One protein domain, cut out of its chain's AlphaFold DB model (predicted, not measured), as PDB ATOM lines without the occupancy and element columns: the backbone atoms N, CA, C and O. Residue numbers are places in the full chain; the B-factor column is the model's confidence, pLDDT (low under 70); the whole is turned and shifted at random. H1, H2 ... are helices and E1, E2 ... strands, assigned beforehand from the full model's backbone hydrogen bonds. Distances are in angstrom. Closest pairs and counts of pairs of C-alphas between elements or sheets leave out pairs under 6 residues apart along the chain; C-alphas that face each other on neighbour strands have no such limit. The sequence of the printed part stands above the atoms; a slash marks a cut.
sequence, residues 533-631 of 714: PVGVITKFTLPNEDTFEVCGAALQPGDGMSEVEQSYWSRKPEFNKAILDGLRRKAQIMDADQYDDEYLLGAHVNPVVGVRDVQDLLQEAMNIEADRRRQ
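Overview. This is residues 533 to 631 of the 714 residues of an uncharacterized protein of Phialophora attinorum (UniProt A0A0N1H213). A small sheet of three strands, made of the hairpin E1 and E2 with the short strand E3 beside E1, has the short helix H2 close by E1 and E3, while the long last helix H4 passes near E2 and its tip, residues 626 to 631, sticks out. H1 sits well off the sheet, between a long link and a tight one, and H3 lies close to H2; no helix touches another. The printed part has 99 residues, with four named helices and three named strands in the order E1 E2 H1 H2 E3 H3 H4; the sheet's order is E2 E1 E3, all antiparallel, and the class is mixed, helices and strands. It is only just compact, close to loose, with a radius of gyration of the C-alphas of 14.8 A and spans of 43 by 34 by 25 A.

Along the chain. E1 is residues 537 to 541, 13.2 A long from first to last C-alpha, and begins with C-alpha 537 at (64.383, 45.813, 207.827). E2, residues 547 to 551, measures 13.6 A. H1, residues 563 to 571, measures 12.3 A and begins with C-alpha 563 at (85.654, 56.501, 196.998). H2 is residues 577 to 584, 10.2 A. E3 is residues 587 to 589, 6.4 A, and H3 is residues 597 to 600, 5.1 A. H4, residues 614 to 631, measures 25.8 A and ends with C-alpha 631 at (80.292, 25.864, 206.504).

Arrangement. E1 is the inner strand. The hairpin E1 and E2 is antiparallel at 157 degrees, with N 538 and O 550 within hydrogen-bond range at 2.8 A. E1 and E3 are antiparallel at 155 degrees, with N 539 and O 588 at 2.8 A. E2, H1 H2 and E3 form a split strand-helix-strand unit, two strands running the same way with E1 between them, and its crossover is right-handed. H2 only grazes the sheet, with its residues 580 to 584. H2 and H3 are close but not clearly touching; their closest C-alphas, those of Lys 577 and Asp 597, are 7.7 A apart. H4 only grazes the sheet, with residues 617 to 625, and is only just on it, with 5 pairs of C-alphas within 10 A. H1 is not on the sheet, and H1 and H4 are apart. In H1, H2 and H4 every O i to N i+4 pair is within hydrogen-bond range; H3 is too short for such a pair.

Size, cuts and confidence. The two C-alphas farthest apart, those of His 604 and Gln 631, are 43.1 A apart. The printed part has no cut. The links E2 to H1, 11 residues, and H3 to H4, 13 residues, are long. The mean pLDDT of the printed part is 84.1; residues 604 to 628 and residue 631 are under 70, and H4 has a mean of 61.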
ATOM      1  N   PRO A 533      64.976  54.563 207.774       96.88
ATOM      2  CA  PRO A 533      64.928  54.819 209.211       96.88
ATOM      3  C   PRO A 533      65.382  53.628 210.061       96.88
ATOM      4  O   PRO A 533      65.174  52.463 209.712       96.88
ATOM      5  N   VAL A 534      65.978  53.929 211.218       95.31
ATOM      6  CA  VAL A 534      66.454  52.909 212.163       95.31
ATOM      7  C   VAL A 534      65.287  52.046 212.643       95.31
ATOM      8  O   VAL A 534      64.370  52.544 213.289       95.31
ATOM      9  N   GLY A 535      65.359  50.745 212.353       93.62
ATOM     10  CA  GLY A 535      64.333  49.755 212.699       93.62
ATOM     11  C   GLY A 535      63.593  49.163 211.496       93.62
ATOM     12  O   GLY A 535      63.043  48.072 211.616       93.62
ATOM     13  N   VAL A 536      63.637  49.810 210.327       97.00
ATOM     14  CA  VAL A 536      63.103  49.236 209.081       97.00
ATOM     15  C   VAL A 536      64.058  48.147 208.584       97.00
ATOM     16  O   VAL A 536      65.250  48.403 208.426       97.00
ATOM     17  N   ILE A 537      63.565  46.934 208.323       97.69
ATOM     18  CA  ILE A 537      64.383  45.813 207.827       97.69
ATOM     19  C   ILE A 537      64.090  45.593 206.342       97.69
ATOM     20  O   ILE A 537      62.937  45.482 205.937       97.69
ATOM     21  N   THR A 538      65.135  45.511 205.520       98.38
ATOM     22  CA  THR A 538      65.036  45.215 204.084       98.38
ATOM     23  C   THR A 538      65.660  43.862 203.778       98.38
ATOM     24  O   THR A 538      66.844  43.644 204.030       98.38
ATOM     25  N   LYS A 539      64.864  42.957 203.211       98.12
ATOM     26  CA  LYS A 539      65.249  41.598 202.846       98.12
ATOM     27  C   LYS A 539      65.521  41.499 201.348       98.12
ATOM     28  O   LYS A 539      64.624  41.672 200.525       98.12
ATOM     29  N   PHE A 540      66.767  41.219 200.999       97.94
ATOM     30  CA  PHE A 540      67.205  40.972 199.630       97.94
ATOM     31  C   PHE A 540      67.110  39.481 199.325       97.94
ATOM     32  O   PHE A 540      67.486  38.666 200.166       97.94
ATOM     33  N   THR A 541      66.683  39.138 198.110       96.81
ATOM     34  CA  THR A 541      66.731  37.771 197.574       96.81
ATOM     35  C   THR A 541      67.713  37.747 196.410       96.81
ATOM     36  O   THR A 541      67.572  38.514 195.458       96.81
ATOM     37  N   LEU A 542      68.733  36.898 196.496       95.12
ATOM     38  CA  LEU A 542      69.729  36.711 195.445       95.12
ATOM     39  C   LEU A 542      69.201  35.772 194.339       95.12
ATOM     40  O   LEU A 542      68.273  34.998 194.582       95.12
ATOM     41  N   PRO A 543      69.806  35.764 193.131       93.25
ATOM     42  CA  PRO A 543      69.393  34.877 192.033       93.25
ATOM     43  C   PRO A 543      69.507  33.370 192.320       93.25
ATOM     44  O   PRO A 543      69.026  32.565 191.532       93.25
ATOM     45  N   ASN A 544      70.161  32.983 193.420       94.38
ATOM     46  CA  ASN A 544      70.265  31.611 193.916       94.38
ATOM     47  C   ASN A 544      69.343  31.339 195.123       94.38
ATOM     48  O   ASN A 544      69.655  30.474 195.936       94.38
ATOM     49  N   GLU A 545      68.269  32.122 195.271       95.12
ATOM     50  CA  GLU A 545      67.259  32.077 196.348       95.12
ATOM     51  C   GLU A 545      67.771  32.378 197.771       95.12
ATOM     52  O   GLU A 545      66.974  32.534 198.696       95.12
ATOM     53  N   ASP A 546      69.081  32.559 197.960       95.75
ATOM     54  CA  ASP A 546      69.647  33.017 199.229       95.75
ATOM     55  C   ASP A 546      69.118  34.404 199.604       95.75
ATOM     56  O   ASP A 546      69.261  35.371 198.851       95.75
ATOM     57  N   THR A 547      68.563  34.519 200.812       96.75
ATOM     58  CA  THR A 547      68.090  35.800 201.346       96.75
ATOM     59  C   THR A 547      69.015  36.354 202.420       96.75
ATOM     60  O   THR A 547      69.454  35.606 203.295       96.75
ATOM     61  N   PHE A 548      69.258  37.665 202.393       96.75
ATOM     62  CA  PHE A 548      69.965  38.386 203.453       96.75
ATOM     63  C   PHE A 548      69.205  39.655 203.851       96.75
ATOM     64  O   PHE A 548      68.490  40.252 203.045       96.75
ATOM     65  N   GLU A 549      69.345  40.059 205.109       97.88
ATOM     66  CA  GLU A 549      68.570  41.145 205.716       97.88
ATOM     67  C   GLU A 549      69.489  42.312 206.097       97.88
ATOM     68  O   GLU A 549      70.600  42.120 206.594       97.88
ATOM     69  N   VAL A 550      69.030  43.534 205.824       97.94
ATOM     70  CA  VAL A 550      69.747  44.790 206.068       97.94
ATOM     71  C   VAL A 550      68.844  45.705 206.883       97.94
ATOM     72  O   VAL A 550      67.761  46.078 206.433       97.94
ATOM     73  N   CYS A 551      69.287  46.080 208.079       97.56
ATOM     74  CA  CYS A 551      68.599  47.075 208.891       97.56
ATOM     75  C   CYS A 551      68.907  48.486 208.374       97.56
ATOM     76  O   CYS A 551      70.072  48.825 208.152       97.56
ATOM     77  N   GLY A 552      67.877  49.321 208.249       96.88
ATOM     78  CA  GLY A 552      68.020  50.757 208.051       96.88
ATOM     79  C   GLY A 552      68.835  51.381 209.184       96.88
ATOM     80  O   GLY A 552      68.684  51.018 210.354       96.88
ATOM     81  N   ALA A 553      69.726  52.303 208.826       95.44
ATOM     82  CA  ALA A 553      70.641  52.976 209.743       95.44
ATOM     83  C   ALA A 553      70.425  54.501 209.777       95.44
ATOM     84  O   ALA A 553      71.199  55.203 210.427       95.44
ATOM     85  N   ALA A 554      69.404  55.009 209.072       95.50
ATOM     86  CA  ALA A 554      69.207  56.428 208.760       95.50
ATOM     87  C   ALA A 554      70.489  57.090 208.214       95.50
ATOM     88  O   ALA A 554      70.827  58.218 208.577       95.50
ATOM     89  N   LEU A 555      71.245  56.351 207.389       93.38
ATOM     90  CA  LEU A 555      72.591  56.744 206.983       93.38
ATOM     91  C   LEU A 555      72.584  58.069 206.204       93.38
ATOM     92  O   LEU A 555      71.794  58.254 205.278       93.38
ATOM     93  N   GLN A 556      73.506  58.960 206.562       92.56
ATOM     94  CA  GLN A 556      73.746  60.252 205.919       92.56
ATOM     95  C   GLN A 556      75.188  60.321 205.384       92.56
ATOM     96  O   GLN A 556      76.055  59.607 205.897       92.56
ATOM     97  N   PRO A 557      75.474  61.164 204.372       93.75
ATOM     98  CA  PRO A 557      76.833  61.342 203.874       93.75
ATOM     99  C   PRO A 557      77.711  62.014 204.940       93.75
ATOM    100  O   PRO A 557      77.367  63.083 205.439       93.75
ATOM    101  N   GLY A 558      78.846  61.396 205.278       91.06
ATOM    102  CA  GLY A 558      79.771  61.883 206.309       91.06
ATOM    103  C   GLY A 558      81.221  62.011 205.835       91.06
ATOM    104  O   GLY A 558      81.649  61.353 204.884       91.06
ATOM    105  N   ASP A 559      81.999  62.843 206.525       83.75
ATOM    106  CA  ASP A 559      83.431  62.992 206.260       83.75
ATOM    107  C   ASP A 559      84.188  61.698 206.601       83.75
ATOM    108  O   ASP A 559      84.141  61.210 207.730       83.75
ATOM    109  N   GLY A 560      84.908  61.144 205.619       89.19
ATOM    110  CA  GLY A 560      85.685  59.902 205.761       89.19
ATOM    111  C   GLY A 560      85.167  58.697 204.966       89.19
ATOM    112  O   GLY A 560      85.832  57.663 204.956       89.19
ATOM    113  N   MET A 561      84.035  58.823 204.264       90.38
ATOM    114  CA  MET A 561      83.520  57.785 203.353       90.38
ATOM    115  C   MET A 561      84.527  57.389 202.259       90.38
ATOM    116  O   MET A 561      85.295  58.221 201.770       90.38
ATOM    117  N   SER A 562      84.487  56.127 201.826       92.12
ATOM    118  CA  SER A 562      85.326  55.591 200.744       92.12
ATOM    119  C   SER A 562      84.983  56.178 199.367       92.12
ATOM    120  O   SER A 562      83.896  56.708 199.156       92.12
ATOM    121  N   GLU A 563      85.876  56.034 198.383       91.75
ATOM    122  CA  GLU A 563      85.654  56.501 196.998       91.75
ATOM    123  C   GLU A 563      84.373  55.914 196.362       91.75
ATOM    124  O   GLU A 563      83.660  56.601 195.628       91.75
ATOM    125  N   VAL A 564      84.036  54.659 196.688       89.38
ATOM    126  CA  VAL A 564      82.818  53.980 196.207       89.38
ATOM    127  C   VAL A 564      81.565  54.596 196.830       89.38
ATOM    128  O   VAL A 564      80.600  54.880 196.120       89.38
ATOM    129  N   GLU A 565      81.589  54.854 198.139       91.69
ATOM    130  CA  GLU A 565      80.506  55.544 198.841       91.69
ATOM    131  C   GLU A 565      80.369  56.984 198.337       91.69
ATOM    132  O   GLU A 565      79.278  57.379 197.942       91.69
ATOM    133  N   GLN A 566      81.459  57.754 198.250       93.69
ATOM    134  CA  GLN A 566      81.452  59.114 197.699       93.69
ATOM    135  C   GLN A 566      80.853  59.151 196.283       93.69
ATOM    136  O   GLN A 566      80.016  60.006 195.995       93.69
ATOM    137  N   SER A 567      81.203  58.194 195.415       94.12
ATOM    138  CA  SER A 567      80.608  58.034 194.079       94.12
ATOM    139  C   SER A 567      79.105  57.728 194.122       94.12
ATOM    140  O   SER A 567      78.342  58.217 193.287       94.12
ATOM    141  N   TYR A 568      78.655  56.924 195.085       95.38
ATOM    142  CA  TYR A 568      77.242  56.610 195.298       95.38
ATOM    143  C   TYR A 568      76.451  57.826 195.823       95.38
ATOM    144  O   TYR A 568      75.437  58.198 195.232       95.38
ATOM    145  N   TRP A 569      76.946  58.515 196.857       94.12
ATOM    146  CA  TRP A 569      76.335  59.735 197.403       94.12
ATOM    147  C   TRP A 569      76.311  60.879 196.385       94.12
ATOM    148  O   TRP A 569      75.296  61.558 196.267       94.12
ATOM    149  N   SER A 570      77.356  61.027 195.566       94.38
ATOM    150  CA  SER A 570      77.389  62.017 194.475       94.38
ATOM    151  C   SER A 570      76.338  61.756 193.388       94.38
ATOM    152  O   SER A 570      75.909  62.691 192.717       94.38
ATOM    153  N   ARG A 571      75.920  60.495 193.196       94.31
ATOM    154  CA  ARG A 571      74.888  60.102 192.217       94.31
ATOM    155  C   ARG A 571      73.470  60.100 192.791       94.31
ATOM    156  O   ARG A 571      72.518  60.287 192.041       94.31
ATOM    157  N   LYS A 572      73.323  59.904 194.104       94.25
ATOM    158  CA  LYS A 572      72.049  59.931 194.841       94.25
ATOM    159  C   LYS A 572      72.192  60.838 196.079       94.25
ATOM    160  O   LYS A 572      72.287  60.305 197.182       94.25
ATOM    161  N   PRO A 573      72.246  62.176 195.956       89.81
ATOM    162  CA  PRO A 573      72.476  63.047 197.115       89.81
ATOM    163  C   PRO A 573      71.359  62.943 198.164       89.81
ATOM    164  O   PRO A 573      71.633  62.862 199.357       89.81
ATOM    165  N   GLU A 574      70.109  62.848 197.717       94.38
ATOM    166  CA  GLU A 574      68.913  62.740 198.560       94.38
ATOM    167  C   GLU A 574      68.297  61.336 198.454       94.38
ATOM    168  O   GLU A 574      68.491  60.637 197.456       94.38
ATOM    169  N   PHE A 575      67.549  60.905 199.473       95.56
ATOM    170  CA  PHE A 575      66.732  59.691 199.408       95.56
ATOM    171  C   PHE A 575      65.303  60.078 199.020       95.56
ATOM    172  O   PHE A 575      64.609  60.750 199.775       95.56
ATOM    173  N   ASN A 576      64.881  59.708 197.811       96.88
ATOM    174  CA  ASN A 576      63.602  60.123 197.236       96.88
ATOM    175  C   ASN A 576      62.723  58.916 196.875       96.88
ATOM    176  O   ASN A 576      63.190  57.775 196.833       96.88
ATOM    177  N   LYS A 577      61.444  59.169 196.565       97.00
ATOM    178  CA  LYS A 577      60.482  58.104 196.244       97.00
ATOM    179  C   LYS A 577      60.926  57.212 195.076       97.00
ATOM    180  O   LYS A 577      60.723  56.008 195.134       97.00
ATOM    181  N   ALA A 578      61.615  57.749 194.066       97.06
ATOM    182  CA  ALA A 578      62.120  56.939 192.954       97.06
ATOM    183  C   ALA A 578      63.226  55.947 193.376       97.06
ATOM    184  O   ALA A 578      63.334  54.869 192.787       97.06
ATOM    185  N   ILE A 579      64.018  56.277 194.406       96.81
ATOM    186  CA  ILE A 579      64.982  55.353 195.023       96.81
ATOM    187  C   ILE A 579      64.247  54.329 195.899       96.81
ATOM    188  O   ILE A 579      64.528  53.140 195.775       96.81
ATOM    189  N   LEU A 580      63.262  54.748 196.704       97.50
ATOM    190  CA  LEU A 580      62.439  53.842 197.522       97.50
ATOM    191  C   LEU A 580      61.681  52.813 196.660       97.50
ATOM    192  O   LEU A 580      61.738  51.614 196.926       97.50
ATOM    193  N   ASP A 581      61.058  53.251 195.568       97.62
ATOM    194  CA  ASP A 581      60.386  52.384 194.594       97.62
ATOM    195  C   ASP A 581      61.394  51.590 193.735       97.62
ATOM    196  O   ASP A 581      61.060  50.560 193.148       97.62
ATOM    197  N   GLY A 582      62.651  52.034 193.646       97.12
ATOM    198  CA  GLY A 582      63.774  51.249 193.122       97.12
ATOM    199  C   GLY A 582      64.196  50.114 194.060       97.12
ATOM    200  O   GLY A 582      64.464  49.007 193.592       97.12
ATOM    201  N   LEU A 583      64.193  50.367 195.370       97.62
ATOM    202  CA  LEU A 583      64.510  49.393 196.410       97.62
ATOM    203  C   LEU A 583      63.395  48.347 196.552       97.62
ATOM    204  O   LEU A 583      63.683  47.158 196.460       97.62
ATOM    205  N   ARG A 584      62.125  48.775 196.637       97.50
ATOM    206  CA  ARG A 584      60.932  47.898 196.674       97.50
ATOM    207  C   ARG A 584      60.839  46.918 195.495       97.50
ATOM    208  O   ARG A 584      60.240  45.859 195.627       97.50
ATOM    209  N   ARG A 585      61.431  47.249 194.337       97.25
ATOM    210  CA  ARG A 585      61.510  46.362 193.154       97.25
ATOM    211  C   ARG A 585      62.654  45.341 193.196       97.25
ATOM    212  O   ARG A 585      62.672  44.442 192.364       97.25
ATOM    213  N   LYS A 586      63.613  45.493 194.112       97.06
ATOM    214  CA  LYS A 586      64.795  44.622 194.268       97.06
ATOM    215  C   LYS A 586      64.814  43.846 195.587       97.06
ATOM    216  O   LYS A 586      65.536  42.860 195.695       97.06
ATOM    217  N   ALA A 587      64.092  44.326 196.594       97.62
ATOM    218  CA  ALA A 587      64.116  43.806 197.949       97.62
ATOM    219  C   ALA A 587      62.765  44.027 198.640       97.62
ATOM    220  O   ALA A 587      62.090  45.034 198.419       97.62
ATOM    221  N   GLN A 588      62.394  43.092 199.507       98.12
ATOM    222  CA  GLN A 588      61.187  43.171 200.316       98.12
ATOM    223  C   GLN A 588      61.478  43.988 201.578       98.12
ATOM    224  O   GLN A 588      62.249  43.562 202.437       98.12
ATOM    225  N   ILE A 589      60.850  45.154 201.717       97.81
ATOM    226  CA  ILE A 589      60.821  45.866 203.000       97.81
ATOM    227  C   ILE A 589      59.878  45.084 203.923       97.81
ATOM    228  O   ILE A 589      58.721  44.847 203.574       97.81
ATOM    229  N   MET A 590      60.382  44.631 205.069       97.81
ATOM    230  CA  MET A 590      59.580  43.933 206.070       97.81
ATOM    231  C   MET A 590      58.685  44.924 206.810       97.81
ATOM    232  O   MET A 590      59.079  46.067 207.043       97.81
ATOM    233  N   ASP A 591      57.472  44.479 207.146       95.19
ATOM    234  CA  ASP A 591      56.442  45.302 207.785       95.19
ATOM    235  C   ASP A 591      56.128  46.609 207.028       95.19
ATOM    236  O   ASP A 591      55.738  47.604 207.629       95.19
ATOM    237  N   ALA A 592      56.269  46.612 205.693       91.81
ATOM    238  CA  ALA A 592      56.052  47.792 204.849       91.81
ATOM    239  C   ALA A 592      54.678  48.461 205.054       91.81
ATOM    240  O   ALA A 592      54.591  49.683 204.991       91.81
ATOM    241  N   ASP A 593      53.636  47.681 205.360       95.12
ATOM    242  CA  ASP A 593      52.279  48.175 205.635       95.12
ATOM    243  C   ASP A 593      52.166  48.957 206.965       95.12
ATOM    244  O   ASP A 593      51.152  49.601 207.218       95.12
ATOM    245  N   GLN A 594      53.196  48.909 207.822       95.25
ATOM    246  CA  GLN A 594      53.298  49.691 209.062       95.25
ATOM    247  C   GLN A 594      54.002  51.048 208.861       95.25
ATOM    248  O   GLN A 594      54.068  51.841 209.802       95.25
ATOM    249  N   TYR A 595      54.552  51.319 207.670       95.62
ATOM    250  CA  TYR A 595      55.396  52.485 207.404       95.62
ATOM    251  C   TYR A 595      54.924  53.271 206.173       95.62
ATOM    252  O   TYR A 595      55.201  52.894 205.032       95.62
ATOM    253  N   ASP A 596      54.290  54.421 206.406       96.31
ATOM    254  CA  ASP A 596      53.963  55.375 205.343       96.31
ATOM    255  C   ASP A 596      55.213  55.809 204.556       96.31
ATOM    256  O   ASP A 596      56.314  55.937 205.106       96.31
ATOM    257  N   ASP A 597      55.036  56.121 203.267       96.50
ATOM    258  CA  ASP A 597      56.115  56.608 202.392       96.50
ATOM    259  C   ASP A 597      56.871  57.803 203.004       96.50
ATOM    260  O   ASP A 597      58.090  57.884 202.882       96.50
ATOM    261  N   GLU A 598      56.178  58.712 203.699       95.62
ATOM    262  CA  GLU A 598      56.799  59.874 204.352       95.62
ATOM    263  C   GLU A 598      57.744  59.484 205.501       95.62
ATOM    264  O   GLU A 598      58.772  60.136 205.705       95.62
ATOM    265  N   TYR A 599      57.435  58.404 206.229       95.12
ATOM    266  CA  TYR A 599      58.316  57.864 207.262       95.12
ATOM    267  C   TYR A 599      59.546  57.208 206.628       95.12
ATOM    268  O   TYR A 599      60.672  57.522 207.011       95.12
ATOM    269  N   LEU A 600      59.348  56.362 205.609       95.81
ATOM    270  CA  LEU A 600      60.436  55.681 204.893       95.81
ATOM    271  C   LEU A 600      61.383  56.658 204.176       95.81
ATOM    272  O   LEU A 600      62.570  56.369 204.046       95.81
ATOM    273  N   LEU A 601      60.881  57.822 203.754       95.81
ATOM    274  CA  LEU A 601      61.669  58.922 203.188       95.81
ATOM    275  C   LEU A 601      62.308  59.843 204.247       95.81
ATOM    276  O   LEU A 601      63.002  60.792 203.890       95.81
ATOM    277  N   GLY A 602      62.104  59.573 205.540       89.19
ATOM    278  CA  GLY A 602      62.735  60.298 206.647       89.19
ATOM    279  C   GLY A 602      62.170  61.695 206.927       89.19
ATOM    280  O   GLY A 602      62.762  62.433 207.713       89.19
ATOM    281  N   ALA A 603      61.030  62.067 206.334       83.06
ATOM    282  CA  ALA A 603      60.507  63.440 206.352       83.06
ATOM    283  C   ALA A 603      60.129  63.967 207.754       83.06
ATOM    284  O   ALA A 603      60.072  65.179 207.960       83.06
ATOM    285  N   HIS A 604      59.894  63.070 208.720       64.56
ATOM    286  CA  HIS A 604      59.364  63.393 210.057       64.56
ATOM    287  C   HIS A 604      60.357  63.205 211.219       64.56
ATOM    288  O   HIS A 604      59.971  63.343 212.380       64.56
ATOM    289  N   VAL A 605      61.629  62.875 210.959       57.94
ATOM    290  CA  VAL A 605      62.581  62.481 212.019       57.94
ATOM    291  C   VAL A 605      63.646  63.553 212.273       57.94
ATOM    292  O   VAL A 605      64.541  63.769 211.461       57.94
ATOM    293  N   ASN A 606      63.611  64.173 213.460       44.41
ATOM    294  CA  ASN A 606      64.730  64.984 213.956       44.41
ATOM    295  C   ASN A 606      65.977  64.090 214.159       44.41
ATOM    296  O   ASN A 606      65.894  63.120 214.921       44.41
ATOM    297  N   PRO A 607      67.133  64.389 213.534       48.34
ATOM    298  CA  PRO A 607      68.292  63.495 213.535       48.34
ATOM    299  C   PRO A 607      69.046  63.526 214.875       48.34
ATOM    300  O   PRO A 607      69.988  64.295 215.063       48.34
ATOM    301  N   VAL A 608      68.641  62.669 215.819       38.00
ATOM    302  CA  VAL A 608      69.291  62.510 217.138       38.00
ATOM    303  C   VAL A 608      69.532  61.029 217.472       38.00
ATOM    304  O   VAL A 608      69.094  60.514 218.499       38.00
ATOM    305  N   VAL A 609      70.269  60.332 216.604       40.78
ATOM    306  CA  VAL A 609      70.906  59.041 216.921       40.78
ATOM    307  C   VAL A 609      72.363  59.106 216.471       40.78
ATOM    308  O   VAL A 609      72.649  59.427 215.321       40.78
ATOM    309  N   GLY A 610      73.296  58.832 217.386       39.09
ATOM    310  CA  GLY A 610      74.725  58.816 217.074       39.09
ATOM    311  C   GLY A 610      75.099  57.607 216.216       39.09
ATOM    312  O   GLY A 610      74.782  56.472 216.575       39.09
ATOM    313  N   VAL A 611      75.790  57.859 215.104       44.59
ATOM    314  CA  VAL A 611      76.275  56.838 214.167       44.59
ATOM    315  C   VAL A 611      77.181  55.830 214.889       44.59
ATOM    316  O   VAL A 611      78.144  56.210 215.553       44.59
ATOM    317  N   ARG A 612      76.888  54.531 214.735       48.72
ATOM    318  CA  ARG A 612      77.900  53.469 214.864       48.72
ATOM    319  C   ARG A 612      78.620  53.351 213.528       48.72
ATOM    320  O   ARG A 612      77.951  53.404 212.498       48.72
ATOM    321  N   ASP A 613      79.935  53.150 213.544       56.06
ATOM    322  CA  ASP A 613      80.732  53.029 212.322       56.06
ATOM    323  C   ASP A 613      80.151  51.958 211.382       56.06
ATOM    324  O   ASP A 613      80.170  50.761 211.678       56.06
ATOM    325  N   VAL A 614      79.647  52.390 210.220       49.78
ATOM    326  CA  VAL A 614      79.060  51.510 209.186       49.78
ATOM    327  C   VAL A 614      80.063  50.448 208.732       49.78
ATOM    328  O   VAL A 614      79.686  49.331 208.387       49.78
ATOM    329  N   GLN A 615      81.355  50.772 208.810       51.44
ATOM    330  CA  GLN A 615      82.455  49.866 208.514       51.44
ATOM    331  C   GLN A 615      82.494  48.640 209.445       51.44
ATOM    332  O   GLN A 615      82.803  47.553 208.960       51.44
ATOM    333  N   ASP A 616      82.128  48.767 210.728       52.22
ATOM    334  CA  ASP A 616      82.041  47.619 211.647       52.22
ATOM    335  C   ASP A 616      80.858  46.706 211.266       52.22
ATOM    336  O   ASP A 616      81.027  45.489 211.207       52.22
ATOM    337  N   LEU A 617      79.694  47.271 210.912       55.38
ATOM    338  CA  LEU A 617      78.513  46.503 210.471       55.38
ATOM    339  C   LEU A 617      78.736  45.797 209.123       55.38
ATOM    340  O   LEU A 617      78.366  44.635 208.955       55.38
ATOM    341  N   LEU A 618      79.380  46.469 208.163       57.78
ATOM    342  CA  LEU A 618      79.746  45.870 206.878       57.78
ATOM    343  C   LEU A 618      80.806  44.771 207.059       57.78
ATOM    344  O   LEU A 618      80.729  43.722 206.417       57.78
ATOM    345  N   GLN A 619      81.773  44.970 207.959       65.00
ATOM    346  CA  GLN A 619      82.770  43.954 208.293       65.00
ATOM    347  C   GLN A 619      82.149  42.752 209.022       65.00
ATOM    348  O   GLN A 619      82.553  41.619 208.756       65.00
ATOM    349  N   GLU A 620      81.155  42.965 209.887       65.31
ATOM    350  CA  GLU A 620      80.371  41.905 210.531       65.31
ATOM    351  C   GLU A 620      79.582  41.087 209.496       65.31
ATOM    352  O   GLU A 620      79.722  39.864 209.457       65.31
ATOM    353  N   ALA A 621      78.868  41.741 208.572       50.69
ATOM    354  CA  ALA A 621      78.166  41.072 207.474       50.69
ATOM    355  C   ALA A 621      79.115  40.253 206.572       50.69
ATOM    356  O   ALA A 621      78.833  39.093 206.259       50.69
ATOM    357  N   MET A 622      80.282  40.806 206.211       62.50
ATOM    358  CA  MET A 622      81.312  40.071 205.463       62.50
ATOM    359  C   MET A 622      81.870  38.868 206.240       62.50
ATOM    360  O   MET A 622      82.171  37.841 205.632       62.50
ATOM    361  N   ASN A 623      82.005  38.966 207.566       61.28
ATOM    362  CA  ASN A 623      82.469  37.856 208.402       61.28
ATOM    363  C   ASN A 623      81.425  36.729 208.472       61.28
ATOM    364  O   ASN A 623      81.789  35.562 208.333       61.28
ATOM    365  N   ILE A 624      80.140  37.074 208.625       62.09
ATOM    366  CA  ILE A 624      79.021  36.117 208.634       62.09
ATOM    367  C   ILE A 624      78.972  35.337 207.313       62.09
ATOM    368  O   ILE A 624      78.929  34.107 207.326       62.09
ATOM    369  N   GLU A 625      79.062  36.025 206.173       66.19
ATOM    370  CA  GLU A 625      79.081  35.380 204.854       66.19
ATOM    371  C   GLU A 625      80.360  34.551 204.622       66.19
ATOM    372  O   GLU A 625      80.312  33.453 204.062       66.19
ATOM    373  N   ALA A 626      81.520  35.007 205.107       62.78
ATOM    374  CA  ALA A 626      82.759  34.232 205.032       62.78
ATOM    375  C   ALA A 626      82.689  32.924 205.845       62.78
ATOM    376  O   ALA A 626      83.175  31.888 205.380       62.78
ATOM    377  N   ASP A 627      82.065  32.938 207.026       64.69
ATOM    378  CA  ASP A 627      81.858  31.734 207.836       64.69
ATOM    379  C   ASP A 627      80.725  30.842 207.299       64.69
ATOM    380  O   ASP A 627      80.869  29.618 207.325       64.69
ATOM    381  N   ARG A 628      79.670  31.406 206.692       67.69
ATOM    382  CA  ARG A 628      78.666  30.643 205.927       67.69
ATOM    383  C   ARG A 628      79.315  29.883 204.762       67.69
ATOM    384  O   ARG A 628      79.083  28.684 204.610       67.69
ATOM    385  N   ARG A 629      80.196  30.526 203.984       71.94
ATOM    386  CA  ARG A 629      80.950  29.866 202.895       71.94
ATOM    387  C   ARG A 629      81.867  28.753 203.399       71.94
ATOM    388  O   ARG A 629      81.966  27.712 202.753       71.94
ATOM    389  N   ARG A 630      82.505  28.929 204.564       70.81
ATOM    390  CA  ARG A 630      83.306  27.871 205.213       70.81
ATOM    391  C   ARG A 630      82.449  26.682 205.646       70.81
ATOM    392  O   ARG A 630      82.883  25.548 205.470       70.81
ATOM    393  N   GLN A 631      81.243  26.926 206.162       66.62
ATOM    394  CA  GLN A 631      80.292  25.864 206.504       66.62
ATOM    395  C   GLN A 631      79.848  25.099 205.250       66.62
ATOM    396  O   GLN A 631      79.979  23.875 205.220       66.62
TER     397      GLN A 631